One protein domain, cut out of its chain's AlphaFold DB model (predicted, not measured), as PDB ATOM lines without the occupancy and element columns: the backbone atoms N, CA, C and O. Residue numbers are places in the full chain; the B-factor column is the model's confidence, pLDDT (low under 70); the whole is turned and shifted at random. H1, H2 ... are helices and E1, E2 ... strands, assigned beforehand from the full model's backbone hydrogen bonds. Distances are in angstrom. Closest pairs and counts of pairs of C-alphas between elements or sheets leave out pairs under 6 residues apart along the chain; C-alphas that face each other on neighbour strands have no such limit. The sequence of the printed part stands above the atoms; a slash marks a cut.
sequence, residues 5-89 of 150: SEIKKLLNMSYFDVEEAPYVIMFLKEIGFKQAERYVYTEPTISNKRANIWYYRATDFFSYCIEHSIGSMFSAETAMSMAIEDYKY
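This is residues 5 to 89 of the 150 residues of an uncharacterized protein of Parabacteroides sp. AF17-3 (UniProt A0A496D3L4). Three helices, H2, H3 and H4, stand side by side in a small triangular bundle and run the same way. The short helix H1 lies beside H3 and runs opposite to it, the short strand E1 lies near the beginning of H3, and the long link of residues 31 to 57 swings out round Asn 48 in a wide loop that makes much of the length. The printed part has 85 residues, with four named helices and one named strand in the order H1, E1, H2, H3, H4, and is mostly helix by its named elements. The whole is compact, with a radius of gyration of the C-alphas of 12.2 A and spans of 38 by 27 by 19 A.

H1, residues 5 to 11, begins at C-alpha 5 at (-11.652, -55.059, -42.933) and is 9.9 A long from first to last C-alpha. E1, residues 14 to 16, measures 6.9 A and pairs with no named strand. H2, residues 21 to 30, measures 14.3 A and begins at C-alpha 21 at (-24.178, -46.723, -30.755). H3, residues 58 to 66, measures 12.4 A. H4, residues 76 to 89, is the longest helix at 19.7 A and ends at C-alpha 89 at (-27.505, -66.479, -43.164).

H1 touches no helix, but it is close to H3 without clearly touching it, the closest C-alphas being those of Ile 7 and Cys 65, 6.5 A apart. The two run opposite ways at a shallow tilt of 10 degrees. H1 is apart from H2 and H4. E1 and H1 meet only through their link, and so do E1 and H2. The closest C-alphas of E1 and H3 are those of Phe 16 and Ala 58, 6.8 A apart, while E1 and H4 are apart. H2 and H3 touch, closest at the C-alphas of Val 24 and Ala 58, 6.2 A apart, with a shallow tilt of 22 degrees, the same way. H2 and H4 touch, closest at the C-alphas of Phe 27 and Met 80, 6.2 A apart, with a shallow tilt of 15 degrees, the same way. H3 and H4 touch, closest at the C-alphas of Thr 59 and Ala 76, 5.8 A apart, with a shallow tilt of 7 degrees, the same way. In H1, H2, H3 and H4 every O i to N i+4 pair is within hydrogen-bond range.

The two C-alphas farthest apart are those of Asn 48 and Tyr 89, 39.5 A. The printed part has no cut. The links from H1 to E1 and from E1 to H2 are tight, the link from H3 to H4 is short, and the link from H2 to H3, 27 residues, is long. The mean pLDDT of the printed part is 87.9, and residue 44 and residues 47 to 51 are under 70.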
ATOM      1  N   SER A   5     -12.620 -56.127 -42.632       81.94
ATOM      2  CA  SER A   5     -11.652 -55.059 -42.933       81.94
ATOM      3  C   SER A   5     -12.286 -53.810 -43.561       81.94
ATOM      4  O   SER A   5     -11.817 -52.700 -43.315       81.94
ATOM      5  N   GLU A   6     -13.358 -53.962 -44.337       86.12
ATOM      6  CA  GLU A   6     -14.100 -52.854 -44.950       86.12
ATOM      7  C   GLU A   6     -15.017 -52.186 -43.927       86.12
ATOM      8  O   GLU A   6     -15.026 -50.961 -43.827       86.12
ATOM      9  N   ILE A   7     -15.679 -52.986 -43.088       90.31
ATOM     10  CA  ILE A   7     -16.467 -52.496 -41.951       90.31
ATOM     11  C   ILE A   7     -15.576 -51.683 -40.997       90.31
ATOM     12  O   ILE A   7     -15.927 -50.567 -40.622       90.31
ATOM     13  N   LYS A   8     -14.366 -52.168 -40.675       89.06
ATOM     14  CA  LYS A   8     -13.372 -51.423 -39.877       89.06
ATOM     15  C   LYS A   8     -12.967 -50.094 -40.508       89.06
ATOM     16  O   LYS A   8     -12.807 -49.106 -39.795       89.06
ATOM     17  N   LYS A   9     -12.766 -50.060 -41.829       89.19
ATOM     18  CA  LYS A   9     -12.438 -48.815 -42.540       89.19
ATOM     19  C   LYS A   9     -13.567 -47.798 -42.407       89.19
ATOM     20  O   LYS A   9     -13.266 -46.640 -42.139       89.19
ATOM     21  N   LEU A  10     -14.823 -48.232 -42.547       91.50
ATOM     22  CA  LEU A  10     -15.980 -47.362 -42.350       91.50
ATOM     23  C   LEU A  10     -16.043 -46.847 -40.906       91.50
ATOM     24  O   LEU A  10     -16.053 -45.642 -40.703       91.50
ATOM     25  N   LEU A  11     -15.948 -47.734 -39.909       91.19
ATOM     26  CA  LEU A  11     -15.963 -47.369 -38.484       91.19
ATOM     27  C   LEU A  11     -14.887 -46.337 -38.102       91.19
ATOM     28  O   LEU A  11     -15.128 -45.463 -37.277       91.19
ATOM     29  N   ASN A  12     -13.708 -46.381 -38.729       88.56
ATOM     30  CA  ASN A  12     -12.650 -45.391 -38.488       88.56
ATOM     31  C   ASN A  12     -12.992 -43.976 -38.987       88.56
ATOM     32  O   ASN A  12     -12.334 -43.017 -38.578       88.56
ATOM     33  N   MET A  13     -13.984 -43.853 -39.868       89.38
ATOM     34  CA  MET A  13     -14.451 -42.606 -40.474       89.38
ATOM     35  C   MET A  13     -15.898 -42.281 -40.081       89.38
ATOM     36  O   MET A  13     -16.484 -41.361 -40.650       89.38
ATOM     37  N   SER A  14     -16.478 -43.013 -39.126       90.94
ATOM     38  CA  SER A  14     -17.881 -42.877 -38.736       90.94
ATOM     39  C   SER A  14     -18.050 -42.633 -37.241       90.94
ATOM     40  O   SER A  14     -17.302 -43.163 -36.417       90.94
ATOM     41  N   TYR A  15     -19.062 -41.842 -36.899       92.81
ATOM     42  CA  TYR A  15     -19.625 -41.780 -35.558       92.81
ATOM     43  C   TYR A  15     -21.136 -41.955 -35.602       92.81
ATOM     44  O   TYR A  15     -21.763 -41.728 -36.635       92.81
ATOM     45  N   PHE A  16     -21.696 -42.340 -34.464       93.38
ATOM     46  CA  PHE A  16     -23.102 -42.678 -34.303       93.38
ATOM     47  C   PHE A  16     -23.716 -41.849 -33.180       93.38
ATOM     48  O   PHE A  16     -23.005 -41.368 -32.288       93.38
ATOM     49  N   ASP A  17     -25.038 -41.720 -33.195       91.94
ATOM     50  CA  ASP A  17     -25.751 -41.146 -32.061       91.94
ATOM     51  C   ASP A  17     -25.561 -42.000 -30.808       91.94
ATOM     52  O   ASP A  17     -25.377 -43.218 -30.870       91.94
ATOM     53  N   VAL A  18     -25.628 -41.354 -29.643       92.06
ATOM     54  CA  VAL A  18     -25.472 -42.032 -28.346       92.06
ATOM     55  C   VAL A  18     -26.530 -43.125 -28.158       92.06
ATOM     56  O   VAL A  18     -26.226 -44.167 -27.581       92.06
ATOM     57  N   GLU A  19     -27.741 -42.913 -28.673       92.75
ATOM     58  CA  GLU A  19     -28.841 -43.883 -28.617       92.75
ATOM     59  C   GLU A  19     -28.651 -45.050 -29.596       92.75
ATOM     60  O   GLU A  19     -29.075 -46.170 -29.322       92.75
ATOM     61  N   GLU A  20     -27.973 -44.816 -30.720       94.19
ATOM     62  CA  GLU A  20     -27.771 -45.810 -31.775       94.19
ATOM     63  C   GLU A  20     -26.511 -46.665 -31.567       94.19
ATOM     64  O   GLU A  20     -26.479 -47.850 -31.913       94.19
ATOM     65  N   ALA A  21     -25.470 -46.082 -30.971       94.19
ATOM     66  CA  ALA A  21     -24.178 -46.723 -30.755       94.19
ATOM     67  C   ALA A  21     -24.252 -48.094 -30.047       94.19
ATOM     68  O   ALA A  21     -23.534 -49.002 -30.479       94.19
ATOM     69  N   PRO A  22     -25.104 -48.322 -29.022       95.69
ATOM     70  CA  PRO A  22     -25.242 -49.638 -28.398       95.69
ATOM     71  C   PRO A  22     -25.665 -50.738 -29.380       95.69
ATOM     72  O   PRO A  22     -25.135 -51.849 -29.313       95.69
ATOM     73  N   TYR A  23     -26.559 -50.431 -30.326       96.81
ATOM     74  CA  TYR A  23     -27.016 -51.388 -31.338       96.81
ATOM     75  C   TYR A  23     -25.909 -51.706 -32.345       96.81
ATOM     76  O   TYR A  23     -25.708 -52.864 -32.707       96.81
ATOM     77  N   VAL A  24     -25.121 -50.700 -32.736       96.44
ATOM     78  CA  VAL A  24     -23.944 -50.898 -33.596       96.44
ATOM     79  C   VAL A  24     -22.905 -51.778 -32.904       96.44
ATOM     80  O   VAL A  24     -22.399 -52.727 -33.498       96.44
ATOM     81  N   ILE A  25     -22.620 -51.521 -31.626       95.44
ATOM     82  CA  ILE A  25     -21.702 -52.337 -30.819       95.44
ATOM     83  C   ILE A  25     -22.197 -53.783 -30.733       95.44
ATOM     84  O   ILE A  25     -21.398 -54.709 -30.888       95.44
ATOM     85  N   MET A  26     -23.492 -53.992 -30.482       96.25
ATOM     86  CA  MET A  26     -24.062 -55.333 -30.364       96.25
ATOM     87  C   MET A  26     -23.998 -56.094 -31.690       96.25
ATOM     88  O   MET A  26     -23.507 -57.221 -31.710       96.25
ATOM     89  N   PHE A  27     -24.372 -55.453 -32.801       96.25
ATOM     90  CA  PHE A  27     -24.192 -56.008 -34.144       96.25
ATOM     91  C   PHE A  27     -22.740 -56.433 -34.394       96.25
ATOM     92  O   PHE A  27     -22.481 -57.569 -34.786       96.25
ATOM     93  N   LEU A  28     -21.775 -55.550 -34.115       94.44
ATOM     94  CA  LEU A  28     -20.354 -55.825 -34.331       94.44
ATOM     95  C   LEU A  28     -19.863 -57.039 -33.532       94.44
ATOM     96  O   LEU A  28     -19.121 -57.864 -34.069       94.44
ATOM     97  N   LYS A  29     -20.294 -57.178 -32.273       92.00
ATOM     98  CA  LYS A  29     -19.980 -58.357 -31.450       92.00
ATOM     99  C   LYS A  29     -20.538 -59.635 -32.067       92.00
ATOM    100  O   LYS A  29     -19.812 -60.623 -32.159       92.00
ATOM    101  N   GLU A  30     -21.786 -59.600 -32.524       90.62
ATOM    102  CA  GLU A  30     -22.464 -60.751 -33.134       90.62
ATOM    103  C   GLU A  30     -21.801 -61.215 -34.436       90.62
ATOM    104  O   GLU A  30     -21.779 -62.413 -34.720       90.62
ATOM    105  N   ILE A  31     -21.209 -60.296 -35.204       85.62
ATOM    106  CA  ILE A  31     -20.494 -60.632 -36.444       85.62
ATOM    107  C   ILE A  31     -18.997 -60.926 -36.241       85.62
ATOM    108  O   ILE A  31     -18.290 -61.206 -37.207       85.62
ATOM    109  N   GLY A  32     -18.499 -60.893 -34.998       83.25
ATOM    110  CA  GLY A  32     -17.159 -61.379 -34.647       83.25
ATOM    111  C   GLY A  32     -16.095 -60.317 -34.355       83.25
ATOM    112  O   GLY A  32     -14.919 -60.673 -34.230       83.25
ATOM    113  N   PHE A  33     -16.458 -59.040 -34.196       84.88
ATOM    114  CA  PHE A  33     -15.513 -58.024 -33.720       84.88
ATOM    115  C   PHE A  33     -15.201 -58.226 -32.241       84.88
ATOM    116  O   PHE A  33     -16.088 -58.225 -31.381       84.88
ATOM    117  N   LYS A  34     -13.911 -58.317 -31.917       81.56
ATOM    118  CA  LYS A  34     -13.464 -58.335 -30.523       81.56
ATOM    119  C   LYS A  34     -13.322 -56.894 -30.047       81.56
ATOM    120  O   LYS A  34     -12.661 -56.096 -30.699       81.56
ATOM    121  N   GLN A  35     -13.888 -56.577 -28.880       85.44
ATOM    122  CA  GLN A  35     -13.838 -55.223 -28.299       85.44
ATOM    123  C   GLN A  35     -14.484 -54.167 -29.217       85.44
ATOM    124  O   GLN A  35     -13.894 -53.117 -29.482       85.44
ATOM    125  N   ALA A  36     -15.685 -54.466 -29.725       87.62
ATOM    126  CA  ALA A  36     -16.456 -53.613 -30.636       87.62
ATOM    127  C   ALA A  36     -16.562 -52.147 -30.172       87.62
ATOM    128  O   ALA A  36     -16.506 -51.231 -30.988       87.62
ATOM    129  N   GLU A  37     -16.619 -51.919 -28.860       89.44
ATOM    130  CA  GLU A  37     -16.687 -50.605 -28.217       89.44
ATOM    131  C   GLU A  37     -15.529 -49.678 -28.613       89.44
ATOM    132  O   GLU A  37     -15.688 -48.465 -28.633       89.44
ATOM    133  N   ARG A  38     -14.357 -50.229 -28.953       86.94
ATOM    134  CA  ARG A  38     -13.183 -49.436 -29.360       86.94
ATOM    135  C   ARG A  38     -13.305 -48.846 -30.763       86.94
ATOM    136  O   ARG A  38     -12.528 -47.961 -31.121       86.94
ATOM    137  N   TYR A  39     -14.222 -49.374 -31.565       85.50
ATOM    138  CA  TYR A  39     -14.408 -48.976 -32.955       85.50
ATOM    139  C   TYR A  39     -15.605 -48.041 -33.149       85.50
ATOM    140  O   TYR A  39     -15.704 -47.417 -34.198       85.50
ATOM    141  N   VAL A  40     -16.497 -47.936 -32.160       90.00
ATOM    142  CA  VAL A  40     -17.721 -47.134 -32.250       90.00
ATOM    143  C   VAL A  40     -17.516 -45.822 -31.507       90.00
ATOM    144  O   VAL A  40     -17.324 -45.805 -30.293       90.00
ATOM    145  N   TYR A  41     -17.555 -44.721 -32.251       87.19
ATOM    146  CA  TYR A  41     -17.447 -43.370 -31.713       87.19
ATOM    147  C   TYR A  41     -18.828 -42.722 -31.642       87.19
ATOM    148  O   TYR A  41     -19.676 -42.945 -32.504       87.19
ATOM    149  N   THR A  42     -19.028 -41.896 -30.624       85.44
ATOM    150  CA  THR A  42     -20.215 -41.054 -30.423       85.44
ATOM    151  C   THR A  42     -19.809 -39.588 -30.399       85.44
ATOM    152  O   THR A  42     -18.661 -39.278 -30.087       85.44
ATOM    153  N   GLU A  43     -20.736 -38.668 -30.663       77.00
ATOM    154  CA  GLU A  43     -20.456 -37.223 -30.656       77.00
ATOM    155  C   GLU A  43     -19.671 -36.735 -29.407       77.00
ATOM    156  O   GLU A  43     -18.660 -36.052 -29.581       77.00
ATOM    157  N   PRO A  44     -19.977 -37.173 -28.163       69.56
ATOM    158  CA  PRO A  44     -19.207 -36.784 -26.974       69.56
ATOM    159  C   PRO A  44     -17.765 -37.321 -26.926       69.56
ATOM    160  O   PRO A  44     -16.936 -36.808 -26.176       69.56
ATOM    161  N   THR A  45     -17.460 -38.387 -27.674       70.62
ATOM    162  CA  THR A  45     -16.149 -39.066 -27.669       70.62
ATOM    163  C   THR A  45     -15.255 -38.657 -28.842       70.62
ATOM    164  O   THR A  45     -14.046 -38.916 -28.818       70.62
ATOM    165  N   ILE A  46     -15.798 -37.943 -29.833       70.44
ATOM    166  CA  ILE A  46     -15.029 -37.307 -30.904       70.44
ATOM    167  C   ILE A  46     -14.419 -36.024 -30.340       70.44
ATOM    168  O   ILE A  46     -14.886 -34.913 -30.564       70.44
ATOM    169  N   SER A  47     -13.335 -36.149 -29.574       59.09
ATOM    170  CA  SER A  47     -12.490 -34.976 -29.317       59.09
ATOM    171  C   SER A  47     -12.102 -34.326 -30.660       59.09
ATOM    172  O   SER A  47     -11.932 -35.047 -31.646       59.09
ATOM    173  N   ASN A  48     -11.897 -32.999 -30.688       55.06
ATOM    174  CA  ASN A  48     -11.520 -32.148 -31.844       55.06
ATOM    175  C   ASN A  48     -10.295 -32.604 -32.692       55.06
ATOM    176  O   ASN A  48      -9.774 -31.847 -33.504       55.06
ATOM    177  N   LYS A  49      -9.777 -33.822 -32.504       54.88
ATOM    178  CA  LYS A  49      -8.580 -34.383 -33.138       54.88
ATOM    179  C   LYS A  49      -8.838 -35.236 -34.387       54.88
ATOM    180  O   LYS A  49      -7.865 -35.682 -34.989       54.88
ATOM    181  N   ARG A  50     -10.087 -35.495 -34.798       63.66
ATOM    182  CA  ARG A  50     -10.375 -36.316 -35.992       63.66
ATOM    183  C   ARG A  50     -11.224 -35.561 -37.013       63.66
ATOM    184  O   ARG A  50     -12.432 -35.726 -37.070       63.66
ATOM    185  N   ALA A  51     -10.558 -34.768 -37.849       58.56
ATOM    186  CA  ALA A  51     -11.176 -33.912 -38.867       58.56
ATOM    187  C   ALA A  51     -11.944 -34.653 -39.991       58.56
ATOM    188  O   ALA A  51     -12.563 -33.996 -40.816       58.56
ATOM    189  N   ASN A  52     -11.916 -35.994 -40.032       73.88
ATOM    190  CA  ASN A  52     -12.450 -36.808 -41.135       73.88
ATOM    191  C   ASN A  52     -13.421 -37.911 -40.662       73.88
ATOM    192  O   ASN A  52     -13.412 -39.011 -41.214       73.88
ATOM    193  N   ILE A  53     -14.199 -37.659 -39.606       84.12
ATOM    194  CA  ILE A  53     -15.270 -38.568 -39.171       84.12
ATOM    195  C   ILE A  53     -16.621 -37.939 -39.500       84.12
ATOM    196  O   ILE A  53     -16.839 -36.760 -39.233       84.12
ATOM    197  N   TRP A  54     -17.524 -38.742 -40.055       87.31
ATOM    198  CA  TRP A  54     -18.863 -38.338 -40.464       87.31
ATOM    199  C   TRP A  54     -19.918 -39.053 -39.633       87.31
ATOM    200  O   TRP A  54     -19.727 -40.200 -39.223       87.31
ATOM    201  N   TYR A  55     -21.042 -38.382 -39.414       89.50
ATOM    202  CA  TYR A  55     -22.208 -39.013 -38.813       89.50
ATOM    203  C   TYR A  55     -22.715 -40.138 -39.715       89.50
ATOM    204  O   TYR A  55     -22.767 -39.980 -40.938       89.50
ATOM    205  N   TYR A  56     -23.100 -41.256 -39.112       91.50
ATOM    206  CA  TYR A  56     -23.673 -42.396 -39.804       91.50
ATOM    207  C   TYR A  56     -24.840 -42.946 -38.986       91.50
ATOM    208  O   TYR A  56     -24.671 -43.239 -37.805       91.50
ATOM    209  N   ARG A  57     -26.011 -43.114 -39.610       92.69
ATOM    210  CA  ARG A  57     -27.150 -43.760 -38.944       92.69
ATOM    211  C   ARG A  57     -26.882 -45.249 -38.791       92.69
ATOM    212  O   ARG A  57     -26.388 -45.886 -39.724       92.69
ATOM    213  N   ALA A  58     -27.260 -45.834 -37.662       94.44
ATOM    214  CA  ALA A  58     -27.092 -47.268 -37.436       94.44
ATOM    215  C   ALA A  58     -27.785 -48.117 -38.513       94.44
ATOM    216  O   ALA A  58     -27.197 -49.084 -38.995       94.44
ATOM    217  N   THR A  59     -28.986 -47.731 -38.955       93.94
ATOM    218  CA  THR A  59     -29.722 -48.432 -40.023       93.94
ATOM    219  C   THR A  59     -28.927 -48.500 -41.320       93.94
ATOM    220  O   THR A  59     -28.761 -49.578 -41.892       93.94
ATOM    221  N   ASP A  60     -28.371 -47.365 -41.745       94.12
ATOM    222  CA  ASP A  60     -27.565 -47.282 -42.960       94.12
ATOM    223  C   ASP A  60     -26.297 -48.125 -42.797       94.12
ATOM    224  O   ASP A  60     -25.839 -48.770 -43.741       94.12
ATOM    225  N   PHE A  61     -25.723 -48.143 -41.587       95.38
ATOM    226  CA  PHE A  61     -24.504 -48.895 -41.299       95.38
ATOM    227  C   PHE A  61     -24.751 -50.393 -41.417       95.38
ATOM    228  O   PHE A  61     -23.959 -51.108 -42.035       95.38
ATOM    229  N   PHE A  62     -25.868 -50.864 -40.876       95.94
ATOM    230  CA  PHE A  62     -26.285 -52.250 -41.007       95.94
ATOM    231  C   PHE A  62     -26.508 -52.625 -42.469       95.94
ATOM    232  O   PHE A  62     -25.935 -53.616 -42.922       95.94
ATOM    233  N   SER A  63     -27.238 -51.799 -43.227       94.38
ATOM    234  CA  SER A  63     -27.446 -52.009 -44.662       94.38
ATOM    235  C   SER A  63     -26.140 -52.068 -45.445       94.38
ATOM    236  O   SER A  63     -25.961 -52.947 -46.289       94.38
ATOM    237  N   TYR A  64     -25.193 -51.182 -45.133       94.31
ATOM    238  CA  TYR A  64     -23.859 -51.221 -45.717       94.31
ATOM    239  C   TYR A  64     -23.150 -52.542 -45.401       94.31
ATOM    240  O   TYR A  64     -22.583 -53.155 -46.303       94.31
ATOM    241  N   CYS A  65     -23.191 -52.997 -44.145       91.94
ATOM    242  CA  CYS A  65     -22.504 -54.213 -43.709       91.94
ATOM    243  C   CYS A  65     -23.045 -55.472 -44.392       91.94
ATOM    244  O   CYS A  65     -22.260 -56.333 -44.795       91.94
ATOM    245  N   ILE A  66     -24.363 -55.589 -44.541       92.25
ATOM    246  CA  ILE A  66     -24.982 -56.767 -45.161       92.25
ATOM    247  C   ILE A  66     -25.084 -56.660 -46.690       92.25
ATOM    248  O   ILE A  66     -25.229 -57.682 -47.355       92.25
ATOM    249  N   GLU A  67     -24.893 -55.458 -47.249       92.44
ATOM    250  CA  GLU A  67     -25.083 -55.104 -48.670       92.44
ATOM    251  C   GLU A  67     -26.530 -55.262 -49.165       92.44
ATOM    252  O   GLU A  67     -26.783 -55.394 -50.361       92.44
ATOM    253  N   HIS A  68     -27.487 -55.178 -48.243       90.94
ATOM    254  CA  HIS A  68     -28.925 -55.201 -48.492       90.94
ATOM    255  C   HIS A  68     -29.590 -54.004 -47.807       90.94
ATOM    256  O   HIS A  68     -29.239 -53.635 -46.686       90.94
ATOM    257  N   SER A  69     -30.565 -53.392 -48.480       91.12
ATOM    258  CA  SER A  69     -31.306 -52.260 -47.920       91.12
ATOM    259  C   SER A  69     -32.218 -52.718 -46.783       91.12
ATOM    260  O   SER A  69     -33.018 -53.638 -46.957       91.12
ATOM    261  N   ILE A  70     -32.123 -52.047 -45.638       89.50
ATOM    262  CA  ILE A  70     -33.067 -52.170 -44.531       89.50
ATOM    263  C   ILE A  70     -33.958 -50.935 -44.589       89.50
ATOM    264  O   ILE A  70     -33.475 -49.809 -44.685       89.50
ATOM    265  N   GLY A  71     -35.273 -51.145 -44.568       83.38
ATOM    266  CA  GLY A  71     -36.229 -50.046 -44.671       83.38
ATOM    267  C   GLY A  71     -36.005 -48.990 -43.585       83.38
ATOM    268  O   GLY A  71     -35.938 -49.316 -42.403       83.38
ATOM    269  N   SER A  72     -35.974 -47.714 -43.970       81.50
ATOM    270  CA  SER A  72     -35.729 -46.580 -43.059       81.50
ATOM    271  C   SER A  72     -36.820 -46.362 -42.001       81.50
ATOM    272  O   SER A  72     -36.700 -45.475 -41.165       81.50
ATOM    273  N   MET A  73     -37.915 -47.124 -42.073       86.94
ATOM    274  CA  MET A  73     -39.016 -47.113 -41.107       86.94
ATOM    275  C   MET A  73     -38.754 -47.996 -39.880       86.94
ATOM    276  O   MET A  73     -39.481 -47.892 -38.894       86.94
ATOM    277  N   PHE A  74     -37.763 -48.889 -39.942       87.75
ATOM    278  CA  PHE A  74     -37.423 -49.758 -38.822       87.75
ATOM    279  C   PHE A  74     -36.608 -48.999 -37.774       87.75
ATOM    280  O   PHE A  74     -35.743 -48.192 -38.110       87.75
ATOM    281  N   SER A  75     -36.868 -49.282 -36.495       92.44
ATOM    282  CA  SER A  75     -36.015 -48.802 -35.407       92.44
ATOM    283  C   SER A  75     -34.612 -49.407 -35.524       92.44
ATOM    284  O   SER A  75     -34.435 -50.472 -36.123       92.44
ATOM    285  N   ALA A  76     -33.616 -48.766 -34.906       91.94
ATOM    286  CA  ALA A  76     -32.248 -49.284 -34.875       91.94
ATOM    287  C   ALA A  76     -32.176 -50.710 -34.293       91.94
ATOM    288  O   ALA A  76     -31.433 -51.540 -34.809       91.94
ATOM    289  N   GLU A  77     -32.996 -51.023 -33.285       94.00
ATOM    290  CA  GLU A  77     -33.101 -52.366 -32.701       94.00
ATOM    291  C   GLU A  77     -33.610 -53.405 -33.710       94.00
ATOM    292  O   GLU A  77     -32.992 -54.453 -33.894       94.00
ATOM    293  N   THR A  78     -34.721 -53.118 -34.396       94.38
ATOM    294  CA  THR A  78     -35.283 -54.042 -35.391       94.38
ATOM    295  C   THR A  78     -34.337 -54.210 -36.577       94.38
ATOM    296  O   THR A  78     -34.077 -55.335 -37.000       94.38
ATOM    297  N   ALA A  79     -33.770 -53.107 -37.072       95.00
ATOM    298  CA  ALA A  79     -32.806 -53.124 -38.164       95.00
ATOM    299  C   ALA A  79     -31.555 -53.942 -37.811       95.00
ATOM    300  O   ALA A  79     -31.093 -54.742 -38.620       95.00
ATOM    301  N   MET A  80     -31.039 -53.793 -36.591       96.69
ATOM    302  CA  MET A  80     -29.908 -54.569 -36.093       96.69
ATOM    303  C   MET A  80     -30.222 -56.071 -36.061       96.69
ATOM    304  O   MET A  80     -29.416 -56.860 -36.552       96.69
ATOM    305  N   SER A  81     -31.379 -56.481 -35.532       95.50
ATOM    306  CA  SER A  81     -31.774 -57.899 -35.496       95.50
ATOM    307  C   SER A  81     -31.869 -58.501 -36.901       95.50
ATOM    308  O   SER A  81     -31.279 -59.551 -37.155       95.50
ATOM    309  N   MET A  82     -32.510 -57.791 -37.837       94.94
ATOM    310  CA  MET A  82     -32.580 -58.203 -39.245       94.94
ATOM    311  C   MET A  82     -31.185 -58.340 -39.864       94.94
ATOM    312  O   MET A  82     -30.899 -59.312 -40.559       94.94
ATOM    313  N   ALA A  83     -30.294 -57.388 -39.586       95.06
ATOM    314  CA  ALA A  83     -28.936 -57.410 -40.109       95.06
ATOM    315  C   ALA A  83     -28.099 -58.564 -39.544       95.06
ATOM    316  O   ALA A  83     -27.310 -59.155 -40.276       95.06
ATOM    317  N   ILE A  84     -28.261 -58.905 -38.261       93.50
ATOM    318  CA  ILE A  84     -27.583 -60.056 -37.646       93.50
ATOM    319  C   ILE A  84     -28.048 -61.355 -38.303       93.50
ATOM    320  O   ILE A  84     -27.216 -62.204 -38.632       93.50
ATOM    321  N   GLU A  85     -29.358 -61.526 -38.480       93.62
ATOM    322  CA  GLU A  85     -29.926 -62.716 -39.115       93.62
ATOM    323  C   GLU A  85     -29.448 -62.858 -40.561       93.62
ATOM    324  O   GLU A  85     -28.949 -63.921 -40.933       93.62
ATOM    325  N   ASP A  86     -29.508 -61.778 -41.342       92.38
ATOM    326  CA  ASP A  86     -29.053 -61.764 -42.730       92.38
ATOM    327  C   ASP A  86     -27.542 -62.029 -42.832       92.38
ATOM    328  O   ASP A  86     -27.109 -62.874 -43.616       92.38
ATOM    329  N   TYR A  87     -26.729 -61.415 -41.966       89.31
ATOM    330  CA  TYR A  87     -25.293 -61.687 -41.913       89.31
ATOM    331  C   TYR A  87     -25.013 -63.160 -41.582       89.31
ATOM    332  O   TYR A  87     -24.238 -63.818 -42.276       89.31
ATOM    333  N   LYS A  88     -25.664 -63.724 -40.555       88.50
ATOM    334  CA  LYS A  88     -25.503 -65.142 -40.184       88.50
ATOM    335  C   LYS A  88     -25.957 -66.078 -41.301       88.50
ATOM    336  O   LYS A  88     -25.295 -67.090 -41.538       88.50
ATOM    337  N   TYR A  89     -27.038 -65.740 -41.997       88.56
ATOM    338  CA  TYR A  89     -27.505 -66.479 -43.164       88.56
ATOM    339  C   TYR A  89     -26.457 -66.465 -44.281       88.56
ATOM    340  O   TYR A  89     -26.011 -67.535 -44.695       88.56
TER     341      TYR A  89